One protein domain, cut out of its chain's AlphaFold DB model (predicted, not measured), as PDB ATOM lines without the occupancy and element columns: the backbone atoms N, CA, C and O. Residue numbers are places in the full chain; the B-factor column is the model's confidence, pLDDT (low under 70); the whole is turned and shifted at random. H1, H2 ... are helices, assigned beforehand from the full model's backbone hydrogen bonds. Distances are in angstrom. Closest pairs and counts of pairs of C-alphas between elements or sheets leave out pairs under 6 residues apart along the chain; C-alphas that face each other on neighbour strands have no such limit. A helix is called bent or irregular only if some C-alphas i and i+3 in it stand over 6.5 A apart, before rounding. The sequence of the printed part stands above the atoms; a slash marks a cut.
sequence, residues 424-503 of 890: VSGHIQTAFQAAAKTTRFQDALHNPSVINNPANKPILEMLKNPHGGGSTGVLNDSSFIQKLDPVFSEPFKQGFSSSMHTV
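Overview. This is residues 424 to 503 of the 890 residues of the protein "Alpha-amylase" of Streptomyces gilvigriseus (UniProt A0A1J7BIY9). A long last helix, H7, crosses the first helix, H1, and from this pair a string of short helices, H2 to H6, loops out past the beginning of H7 and back to it. Within the loop H2 packs on the first turn of H7, and H4 and H5 make a helical hairpin. The printed part has 80 residues with seven named helices, H1 to H7 in order, and no named strand: all helix, mostly crossed. It is compact, with a radius of gyration of the C-alphas of 12.0 A, yet elongated, spanning 38 by 25 by 23 A.

Arrangement. H7, residues 486 to 503, touches H1, residues 424 to 435, with residues 491 to 499 alone, at a steep tilt of 43 degrees, opposite ways; the closest C-alphas, of Ile 428 and Gly 495, are 4.0 A apart. With residues 487 to 488 alone H7 touches H2, residues 439 to 446, where the C-alphas of Phe 441 and Val 487 come closest, at 6.2 A. H3, residues 448 to 451, touches H2 only at the corner, and only just, with 3 pairs of C-alphas within 8 A. It likewise only just touches H4, residues 454 to 464, only at the corner, with 3 pairs. H4 and H5, residues 470 to 476, touch as a hairpin, closest at the C-alphas of Met 462 and Gly 470, 6.0 A. H6, residues 478 to 483, is close to H7 but not clearly touching, closest at the C-alphas of Ile 481 and Ser 489, 5.9 A. Every O i to N i+4 pair is within hydrogen-bond range in H1 and H2, but 5 of 7 in H4, 2 of 3 in H5, 12 of 14 in H7 and 0 of 2 in H6, where 2 of 3 O i to N i+3 pairs are; H3 is too short.

Along the chain. H7 measures 25.4 A, ending at C-alpha 503 (11.625, -30.305, -10.666). H1 measures 16.1 A from C-alpha 424 (8.323, -20.249, -12.067). H4 measures 15.8 A and is irregular: C-alphas 455 and 458 are 7.2 A apart.

Size, cuts and confidence. The C-alphas farthest apart, of Pro 448 and Val 503, are 38.4 A apart. The printed part has no cut, and its links are tight. Residues 465 to 481 have pLDDT under 70.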
ATOM      1  N   VAL A 424       8.242 -21.150 -13.233       84.81
ATOM      2  CA  VAL A 424       8.323 -20.249 -12.067       84.81
ATOM      3  C   VAL A 424       7.557 -18.944 -12.225       84.81
ATOM      4  O   VAL A 424       6.902 -18.518 -11.278       84.81
ATOM      5  N   SER A 425       7.535 -18.347 -13.421       82.19
ATOM      6  CA  SER A 425       6.734 -17.140 -13.671       82.19
ATOM      7  C   SER A 425       5.233 -17.405 -13.450       82.19
ATOM      8  O   SER A 425       4.552 -16.607 -12.810       82.19
ATOM      9  N   GLY A 426       4.727 -18.565 -13.896       85.25
ATOM     10  CA  GLY A 426       3.323 -18.960 -13.730       85.25
ATOM     11  C   GLY A 426       2.954 -19.302 -12.281       85.25
ATOM     12  O   GLY A 426       1.908 -18.874 -11.786       85.25
ATOM     13  N   HIS A 427       3.826 -20.018 -11.563       89.06
ATOM     14  CA  HIS A 427       3.611 -20.311 -10.141       89.06
ATOM     15  C   HIS A 427       3.697 -19.052  -9.267       89.06
ATOM     16  O   HIS A 427       2.856 -18.880  -8.385       89.06
ATOM     17  N   ILE A 428       4.638 -18.138  -9.538       85.88
ATOM     18  CA  ILE A 428       4.704 -16.823  -8.879       85.88
ATOM     19  C   ILE A 428       3.420 -16.032  -9.147       85.88
ATOM     20  O   ILE A 428       2.796 -15.554  -8.202       85.88
ATOM     21  N   GLN A 429       2.975 -15.931 -10.404       84.50
ATOM     22  CA  GLN A 429       1.747 -15.207 -10.749       84.50
ATOM     23  C   GLN A 429       0.521 -15.781 -10.018       84.50
ATOM     24  O   GLN A 429      -0.287 -15.024  -9.481       84.50
ATOM     25  N   THR A 430       0.421 -17.109  -9.927       88.88
ATOM     26  CA  THR A 430      -0.664 -17.802  -9.216       88.88
ATOM     27  C   THR A 430      -0.611 -17.535  -7.707       88.88
ATOM     28  O   THR A 430      -1.641 -17.255  -7.091       88.88
ATOM     29  N   ALA A 431       0.582 -17.550  -7.103       88.31
ATOM     30  CA  ALA A 431       0.769 -17.219  -5.692       88.31
ATOM     31  C   ALA A 431       0.399 -15.753  -5.393       88.31
ATOM     32  O   ALA A 431      -0.309 -15.491  -4.423       88.31
ATOM     33  N   PHE A 432       0.779 -14.798  -6.251       86.25
ATOM     34  CA  PHE A 432       0.359 -13.396  -6.117       86.25
ATOM     35  C   PHE A 432      -1.158 -13.215  -6.283       86.25
ATOM     36  O   PHE A 432      -1.763 -12.465  -5.520       86.25
ATOM     37  N   GLN A 433      -1.802 -13.930  -7.212       87.25
ATOM     38  CA  GLN A 433      -3.266 -13.922  -7.361       87.25
ATOM     39  C   GLN A 433      -3.998 -14.506  -6.144       87.25
ATOM     40  O   GLN A 433      -5.100 -14.059  -5.820       87.25
ATOM     41  N   ALA A 434      -3.414 -15.500  -5.468       88.62
ATOM     42  CA  ALA A 434      -3.942 -16.026  -4.213       88.62
ATOM     43  C   ALA A 434      -3.750 -15.021  -3.065       88.62
ATOM     44  O   ALA A 434      -4.705 -14.708  -2.355       88.62
ATOM     45  N   ALA A 435      -2.547 -14.456  -2.932       87.62
ATOM     46  CA  ALA A 435      -2.211 -13.487  -1.894       87.62
ATOM     47  C   ALA A 435      -3.052 -12.204  -1.984       87.62
ATOM     48  O   ALA A 435      -3.548 -11.741  -0.960       87.62
ATOM     49  N   ALA A 436      -3.315 -11.690  -3.190       85.62
ATOM     50  CA  ALA A 436      -4.133 -10.494  -3.428       85.62
ATOM     51  C   ALA A 436      -5.588 -10.590  -2.919       85.62
ATOM     52  O   ALA A 436      -6.260  -9.567  -2.764       85.62
ATOM     53  N   LYS A 437      -6.081 -11.804  -2.634       88.12
ATOM     54  CA  LYS A 437      -7.399 -12.046  -2.023       88.12
ATOM     55  C   LYS A 437      -7.380 -11.986  -0.490       88.12
ATOM     56  O   LYS A 437      -8.438 -12.047   0.124       88.12
ATOM     57  N   THR A 438      -6.203 -11.911   0.133       89.75
ATOM     58  CA  THR A 438      -6.058 -11.858   1.594       89.75
ATOM     59  C   THR A 438      -6.079 -10.417   2.098       89.75
ATOM     60  O   THR A 438      -5.454  -9.538   1.504       89.75
ATOM     61  N   THR A 439      -6.744 -10.181   3.233       88.50
ATOM     62  CA  THR A 439      -6.839  -8.852   3.863       88.50
ATOM     63  C   THR A 439      -5.455  -8.253   4.111       88.50
ATOM     64  O   THR A 439      -5.186  -7.147   3.664       88.50
ATOM     65  N   ARG A 440      -4.518  -9.044   4.663       89.12
ATOM     66  CA  ARG A 440      -3.127  -8.627   4.927       89.12
ATOM     67  C   ARG A 440      -2.400  -8.091   3.683       89.12
ATOM     68  O   ARG A 440      -1.579  -7.188   3.810       89.12
ATOM     69  N   PHE A 441      -2.681  -8.628   2.493       86.75
ATOM     70  CA  PHE A 441      -2.092  -8.134   1.244       86.75
ATOM     71  C   PHE A 441      -2.737  -6.826   0.776       86.75
ATOM     72  O   PHE A 441      -2.041  -5.943   0.281       86.75
ATOM     73  N   GLN A 442      -4.049  -6.672   0.965       86.25
ATOM     74  CA  GLN A 442      -4.758  -5.429   0.651       86.25
ATOM     75  C   GLN A 442      -4.359  -4.303   1.617       86.25
ATOM     76  O   GLN A 442      -4.019  -3.213   1.166       86.25
ATOM     77  N   ASP A 443      -4.254  -4.587   2.916       86.88
ATOM     78  CA  ASP A 443      -3.761  -3.644   3.928       86.88
ATOM     79  C   ASP A 443      -2.338  -3.154   3.593       86.88
ATOM     80  O   ASP A 443      -2.045  -1.958   3.657       86.88
ATOM     81  N   ALA A 444      -1.455  -4.059   3.153       85.44
ATOM     82  CA  ALA A 444      -0.101  -3.727   2.707       85.44
ATOM     83  C   ALA A 444      -0.073  -2.845   1.441       85.44
ATOM     84  O   ALA A 444       0.802  -1.989   1.313       85.44
ATOM     85  N   LEU A 445      -1.042  -3.000   0.530       84.25
ATOM     86  CA  LEU A 445      -1.215  -2.136  -0.648       84.25
ATOM     87  C   LEU A 445      -1.790  -0.749  -0.325       84.25
ATOM     88  O   LEU A 445      -1.715   0.136  -1.177       84.25
ATOM     89  N   HIS A 446      -2.339  -0.548   0.876       84.00
ATOM     90  CA  HIS A 446      -2.840   0.745   1.350       84.00
ATOM     91  C   HIS A 446      -1.918   1.421   2.380       84.00
ATOM     92  O   HIS A 446      -2.059   2.619   2.625       84.00
ATOM     93  N   ASN A 447      -0.946   0.703   2.951       85.62
ATOM     94  CA  ASN A 447      -0.022   1.239   3.947       85.62
ATOM     95  C   ASN A 447       1.087   2.119   3.311       85.62
ATOM     96  O   ASN A 447       1.944   1.598   2.587       85.62
ATOM     97  N   PRO A 448       1.169   3.430   3.630       81.56
ATOM     98  CA  PRO A 448       2.173   4.323   3.048       81.56
ATOM     99  C   PRO A 448       3.626   3.910   3.313       81.56
ATOM    100  O   PRO A 448       4.480   4.156   2.462       81.56
ATOM    101  N   SER A 449       3.942   3.275   4.452       81.25
ATOM    102  CA  SER A 449       5.322   2.844   4.740       81.25
ATOM    103  C   SER A 449       5.770   1.680   3.850       81.25
ATOM    104  O   SER A 449       6.950   1.569   3.516       81.25
ATOM    105  N   VAL A 450       4.820   0.851   3.413       81.88
ATOM    106  CA  VAL A 450       5.048  -0.305   2.541       81.88
ATOM    107  C   VAL A 450       5.136   0.129   1.076       81.88
ATOM    108  O   VAL A 450       6.049  -0.299   0.368       81.88
ATOM    109  N   ILE A 451       4.249   1.022   0.626       81.94
ATOM    110  CA  ILE A 451       4.230   1.537  -0.757       81.94
ATOM    111  C   ILE A 451       5.474   2.385  -1.059       81.94
ATOM    112  O   ILE A 451       6.059   2.275  -2.137       81.94
ATOM    113  N   ASN A 452       5.894   3.229  -0.109       81.94
ATOM    114  CA  ASN A 452       7.015   4.151  -0.305       81.94
ATOM    115  C   ASN A 452       8.395   3.485  -0.159       81.94
ATOM    116  O   ASN A 452       9.399   4.107  -0.512       81.94
ATOM    117  N   ASN A 453       8.473   2.239   0.326       80.75
ATOM    118  CA  ASN A 453       9.734   1.503   0.418       80.75
ATOM    119  C   ASN A 453      10.320   1.264  -0.994       80.75
ATOM    120  O   ASN A 453       9.697   0.561  -1.798       80.75
ATOM    121  N   PRO A 454      11.531   1.770  -1.311       78.88
ATOM    122  CA  PRO A 454      12.154   1.584  -2.621       78.88
ATOM    123  C   PRO A 454      12.290   0.119  -3.051       78.88
ATOM    124  O   PRO A 454      12.195  -0.160  -4.245       78.88
ATOM    125  N   ALA A 455      12.460  -0.813  -2.106       76.75
ATOM    126  CA  ALA A 455      12.589  -2.241  -2.397       76.75
ATOM    127  C   ALA A 455      11.299  -2.866  -2.959       76.75
ATOM    128  O   ALA A 455      11.374  -3.826  -3.722       76.75
ATOM    129  N   ASN A 456      10.128  -2.314  -2.625       79.44
ATOM    130  CA  ASN A 456       8.829  -2.850  -3.044       79.44
ATOM    131  C   ASN A 456       8.400  -2.368  -4.444       79.44
ATOM    132  O   ASN A 456       7.533  -2.988  -5.061       79.44
ATOM    133  N   LYS A 457       9.019  -1.300  -4.978       75.19
ATOM    134  CA  LYS A 457       8.665  -0.703  -6.281       75.19
ATOM    135  C   LYS A 457       8.569  -1.711  -7.442       75.19
ATOM    136  O   LYS A 457       7.545  -1.666  -8.122       75.19
ATOM    137  N   PRO A 458       9.512  -2.659  -7.644       73.06
ATOM    138  CA  PRO A 458       9.436  -3.605  -8.762       73.06
ATOM    139  C   PRO A 458       8.186  -4.496  -8.718       73.06
ATOM    140  O   PRO A 458       7.586  -4.787  -9.749       73.06
ATOM    141  N   ILE A 459       7.747  -4.896  -7.517       74.81
ATOM    142  CA  ILE A 459       6.531  -5.702  -7.344       74.81
ATOM    143  C   ILE A 459       5.279  -4.839  -7.497       74.81
ATOM    144  O   ILE A 459       4.319  -5.274  -8.125       74.81
ATOM    145  N   LEU A 460       5.287  -3.604  -6.992       76.12
ATOM    146  CA  LEU A 460       4.173  -2.669  -7.176       76.12
ATOM    147  C   LEU A 460       3.962  -2.315  -8.660       76.12
ATOM    148  O   LEU A 460       2.826  -2.137  -9.090       76.12
ATOM    149  N   GLU A 461       5.030  -2.253  -9.456       74.44
ATOM    150  CA  GLU A 461       4.964  -2.104 -10.917       74.44
ATOM    151  C   GLU A 461       4.484  -3.389 -11.609       74.44
ATOM    152  O   GLU A 461       3.606  -3.319 -12.469       74.44
ATOM    153  N   MET A 462       4.959  -4.566 -11.183       71.31
ATOM    154  CA  MET A 462       4.471  -5.864 -11.675       71.31
ATOM    155  C   MET A 462       2.969  -6.070 -11.400       71.31
ATOM    156  O   MET A 462       2.253  -6.589 -12.253       71.31
ATOM    157  N   LEU A 463       2.469  -5.633 -10.240       72.56
ATOM    158  CA  LEU A 463       1.045  -5.691  -9.884       72.56
ATOM    159  C   LEU A 463       0.194  -4.713 -10.708       72.56
ATOM    160  O   LEU A 463      -0.943  -5.037 -11.045       72.56
ATOM    161  N   LYS A 464       0.736  -3.539 -11.061       74.25
ATOM    162  CA  LYS A 464       0.072  -2.570 -11.954       74.25
ATOM    163  C   LYS A 464       0.030  -3.051 -13.404       74.25
ATOM    164  O   LYS A 464      -0.968  -2.821 -14.079       74.25
ATOM    165  N   ASN A 465       1.070  -3.756 -13.859       69.31
ATOM    166  CA  ASN A 465       1.190  -4.290 -15.218       69.31
ATOM    167  C   ASN A 465       1.399  -5.826 -15.228       69.31
ATOM    168  O   ASN A 465       2.476  -6.284 -15.621       69.31
ATOM    169  N   PRO A 466       0.384  -6.655 -14.887       58.84
ATOM    170  CA  PRO A 466       0.550  -8.110 -14.713       58.84
ATOM    171  C   PRO A 466       1.024  -8.885 -15.951       58.84
ATOM    172  O   PRO A 466       1.517 -10.002 -15.826       58.84
ATOM    173  N   HIS A 467       0.860  -8.307 -17.144       57.28
ATOM    174  CA  HIS A 467       1.271  -8.888 -18.427       57.28
ATOM    175  C   HIS A 467       2.577  -8.274 -18.973       57.28
ATOM    176  O   HIS A 467       3.089  -8.712 -20.000       57.28
ATOM    177  N   GLY A 468       3.126  -7.255 -18.305       52.66
ATOM    178  CA  GLY A 468       4.218  -6.409 -18.795       52.66
ATOM    179  C   GLY A 468       5.626  -6.975 -18.599       52.66
ATOM    180  O   GLY A 468       6.520  -6.216 -18.249       52.66
ATOM    181  N   GLY A 469       5.831  -8.288 -18.758       47.59
ATOM    182  CA  GLY A 469       7.155  -8.938 -18.826       47.59
ATOM    183  C   GLY A 469       8.085  -8.855 -17.598       47.59
ATOM    184  O   GLY A 469       9.093  -9.556 -17.571       47.59
ATOM    185  N   GLY A 470       7.771  -8.052 -16.576       45.84
ATOM    186  CA  GLY A 470       8.688  -7.700 -15.480       45.84
ATOM    187  C   GLY A 470       9.168  -8.861 -14.598       45.84
ATOM    188  O   GLY A 470      10.191  -8.731 -13.925       45.84
ATOM    189  N   SER A 471       8.495 -10.016 -14.631       48.69
ATOM    190  CA  SER A 471       8.912 -11.205 -13.879       48.69
ATOM    191  C   SER A 471      10.253 -11.782 -14.352       48.69
ATOM    192  O   SER A 471      10.973 -12.359 -13.541       48.69
ATOM    193  N   THR A 472      10.638 -11.610 -15.622       47.34
ATOM    194  CA  THR A 472      11.898 -12.170 -16.151       47.34
ATOM    195  C   THR A 472      13.131 -11.387 -15.706       47.34
ATOM    196  O   THR A 472      14.131 -12.000 -15.342       47.34
ATOM    197  N   GLY A 473      13.058 -10.053 -15.647       48.62
ATOM    198  CA  GLY A 473      14.135  -9.222 -15.092       48.62
ATOM    199  C   GLY A 473      14.353  -9.485 -13.598       48.62
ATOM    200  O   GLY A 473      15.485  -9.602 -13.139       48.62
ATOM    201  N   VAL A 474      13.255  -9.680 -12.863       51.19
ATOM    202  CA  VAL A 474      13.238 -10.045 -11.439       51.19
ATOM    203  C   VAL A 474      13.887 -11.411 -11.156       51.19
ATOM    204  O   VAL A 474      14.532 -11.576 -10.123       51.19
ATOM    205  N   LEU A 475      13.765 -12.388 -12.060       53.66
ATOM    206  CA  LEU A 475      14.385 -13.711 -11.895       53.66
ATOM    207  C   LEU A 475      15.915 -13.698 -12.060       53.66
ATOM    208  O   LEU A 475      16.578 -14.606 -11.559       53.66
ATOM    209  N   ASN A 476      16.473 -12.676 -12.717       50.91
ATOM    210  CA  ASN A 476      17.919 -12.531 -12.916       50.91
ATOM    211  C   ASN A 476      18.632 -11.862 -11.724       50.91
ATOM    212  O   ASN A 476      19.849 -11.994 -11.596       50.91
ATOM    213  N   ASP A 477      17.906 -11.179 -10.832       55.06
ATOM    214  CA  ASP A 477      18.461 -10.654  -9.580       55.06
ATOM    215  C   ASP A 477      17.547 -10.944  -8.386       55.06
ATOM    216  O   ASP A 477      16.639 -10.190  -8.061       55.06
ATOM    217  N   SER A 478      17.833 -12.029  -7.672       59.81
ATOM    218  CA  SER A 478      17.099 -12.434  -6.472       59.81
ATOM    219  C   SER A 478      17.452 -11.631  -5.206       59.81
ATOM    220  O   SER A 478      16.819 -11.819  -4.165       59.81
ATOM    221  N   SER A 479      18.427 -10.714  -5.254       63.41
ATOM    222  CA  SER A 479      18.938 -10.026  -4.055       63.41
ATOM    223  C   SER A 479      17.953  -9.027  -3.430       63.41
ATOM    224  O   SER A 479      18.016  -8.771  -2.223       63.41
ATOM    225  N   PHE A 480      17.008  -8.484  -4.208       68.31
ATOM    226  CA  PHE A 480      15.975  -7.589  -3.676       68.31
ATOM    227  C   PHE A 480      14.894  -8.342  -2.882       68.31
ATOM    228  O   PHE A 480      14.281  -7.745  -2.002       68.31
ATOM    229  N   ILE A 481      14.696  -9.649  -3.124       68.06
ATOM    230  CA  ILE A 481      13.619 -10.451  -2.510       68.06
ATOM    231  C   ILE A 481      13.731 -10.463  -0.978       68.06
ATOM    232  O   ILE A 481      12.722 -10.481  -0.276       68.06
ATOM    233  N   GLN A 482      14.956 -10.413  -0.449       70.94
ATOM    234  CA  GLN A 482      15.214 -10.356   0.993       70.94
ATOM    235  C   GLN A 482      14.953  -8.975   1.621       70.94
ATOM    236  O   GLN A 482      14.869  -8.872   2.840       70.94
ATOM    237  N   LYS A 483      14.843  -7.918   0.806       73.81
ATOM    238  CA  LYS A 483      14.618  -6.523   1.233       73.81
ATOM    239  C   LYS A 483      13.153  -6.086   1.099       73.81
ATOM    240  O   LYS A 483      12.811  -4.971   1.489       73.81
ATOM    241  N   LEU A 484      12.315  -6.942   0.515       76.25
ATOM    242  CA  LEU A 484      10.873  -6.750   0.401       76.25
ATOM    243  C   LEU A 484      10.186  -6.792   1.764       76.25
ATOM    244  O   LEU A 484      10.640  -7.471   2.685       76.25
ATOM    245  N   ASP A 485       9.015  -6.164   1.837       80.56
ATOM    246  CA  ASP A 485       8.056  -6.491   2.891       80.56
ATOM    247  C   ASP A 485       7.716  -8.001   2.853       80.56
ATOM    248  O   ASP A 485       7.515  -8.547   1.756       80.56
ATOM    249  N   PRO A 486       7.626  -8.700   4.007       81.44
ATOM    250  CA  PRO A 486       7.242 -10.108   4.061       81.44
ATOM    251  C   PRO A 486       6.016 -10.442   3.204       81.44
ATOM    252  O   PRO A 486       6.071 -11.416   2.456       81.44
ATOM    253  N   VAL A 487       4.988  -9.584   3.208       84.00
ATOM    254  CA  VAL A 487       3.725  -9.753   2.466       84.00
ATOM    255  C   VAL A 487       3.925  -9.849   0.949       84.00
ATOM    256  O   VAL A 487       3.178 -10.552   0.270       84.00
ATOM    257  N   PHE A 488       4.953  -9.194   0.406       81.50
ATOM    258  CA  PHE A 488       5.313  -9.288  -1.012       81.50
ATOM    259  C   PHE A 488       6.389 -10.348  -1.288       81.50
ATOM    260  O   PHE A 488       6.468 -10.861  -2.403       81.50
ATOM    261  N   SER A 489       7.199 -10.715  -0.290       82.06
ATOM    262  CA  SER A 489       8.211 -11.772  -0.432       82.06
ATOM    263  C   SER A 489       7.620 -13.189  -0.363       82.06
ATOM    264  O   SER A 489       8.105 -14.086  -1.053       82.06
ATOM    265  N   GLU A 490       6.582 -13.401   0.455       86.94
ATOM    266  CA  GLU A 490       5.950 -14.706   0.702       86.94
ATOM    267  C   GLU A 490       5.391 -15.343  -0.594       86.94
ATOM    268  O   GLU A 490       5.771 -16.481  -0.886       86.94
ATOM    269  N   PRO A 491       4.610 -14.644  -1.450       86.88
ATOM    270  CA  PRO A 491       4.073 -15.232  -2.683       86.88
ATOM    271  C   PRO A 491       5.169 -15.575  -3.697       86.88
ATOM    272  O   PRO A 491       5.093 -16.592  -4.387       86.88
ATOM    273  N   PHE A 492       6.231 -14.763  -3.756       84.81
ATOM    274  CA  PHE A 492       7.387 -15.035  -4.608       84.81
ATOM    275  C   PHE A 492       8.101 -16.323  -4.177       84.81
ATOM    276  O   PHE A 492       8.328 -17.222  -4.988       84.81
ATOM    277  N   LYS A 493       8.411 -16.436  -2.879       87.31
ATOM    278  CA  LYS A 493       9.047 -17.614  -2.270       87.31
ATOM    279  C   LYS A 493       8.197 -18.873  -2.445       87.31
ATOM    280  O   LYS A 493       8.738 -19.930  -2.767       87.31
ATOM    281  N   GLN A 494       6.877 -18.758  -2.286       89.62
ATOM    282  CA  GLN A 494       5.934 -19.852  -2.505       89.62
ATOM    283  C   GLN A 494       5.934 -20.313  -3.969       89.62
ATOM    284  O   GLN A 494       6.128 -21.500  -4.222       89.62
ATOM    285  N   GLY A 495       5.794 -19.390  -4.929       87.56
ATOM    286  CA  GLY A 495       5.816 -19.716  -6.358       87.56
ATOM    287  C   GLY A 495       7.128 -20.372  -6.802       87.56
ATOM    288  O   GLY A 495       7.111 -21.371  -7.521       87.56
ATOM    289  N   PHE A 496       8.264 -19.875  -6.302       87.81
ATOM    290  CA  PHE A 496       9.580 -20.472  -6.540       87.81
ATOM    291  C   PHE A 496       9.685 -21.892  -5.956       87.81
ATOM    292  O   PHE A 496      10.120 -22.816  -6.643       87.81
ATOM    293  N   SER A 497       9.209 -22.095  -4.720       90.31
ATOM    294  CA  SER A 497       9.155 -23.418  -4.083       90.31
ATOM    295  C   SER A 497       8.269 -24.404  -4.856       90.31
ATOM    296  O   SER A 497       8.649 -25.564  -4.997       90.31
ATOM    297  N   SER A 498       7.129 -23.968  -5.404       91.44
ATOM    298  CA  SER A 498       6.250 -24.822  -6.216       91.44
ATOM    299  C   SER A 498       6.900 -25.268  -7.530       91.44
ATOM    300  O   SER A 498       6.781 -26.434  -7.902       91.44
ATOM    301  N   SER A 499       7.664 -24.404  -8.205       90.50
ATOM    302  CA  SER A 499       8.467 -24.834  -9.361       90.50
ATOM    303  C   SER A 499       9.550 -25.842  -8.988       90.50
ATOM    304  O   SER A 499       9.802 -26.783  -9.741       90.50
ATOM    305  N   MET A 500      10.161 -25.700  -7.810       91.00
ATOM    306  CA  MET A 500      11.107 -26.696  -7.305       91.00
ATOM    307  C   MET A 500      10.432 -28.039  -7.025       91.00
ATOM    308  O   MET A 500      11.011 -29.072  -7.355       91.00
ATOM    309  N   HIS A 501       9.198 -28.060  -6.507       93.38
ATOM    310  CA  HIS A 501       8.420 -29.299  -6.354       93.38
ATOM    311  C   HIS A 501       8.257 -30.030  -7.685       93.38
ATOM    312  O   HIS A 501       8.470 -31.241  -7.739       93.38
ATOM    313  N   THR A 502       7.935 -29.303  -8.754       92.25
ATOM    314  CA  THR A 502       7.830 -29.847 -10.115       92.25
ATOM    315  C   THR A 502       9.157 -30.460 -10.574       92.25
ATOM    316  O   THR A 502       9.178 -31.590 -11.061       92.25
ATOM    317  N   VAL A 503      10.286 -29.775 -10.350       92.12
ATOM    318  CA  VAL A 503      11.625 -30.305 -10.666       92.12
ATOM    319  C   VAL A 503      11.946 -31.576  -9.871       92.12
ATOM    320  O   VAL A 503      12.361 -32.571 -10.467       92.12
TER     321      VAL A 503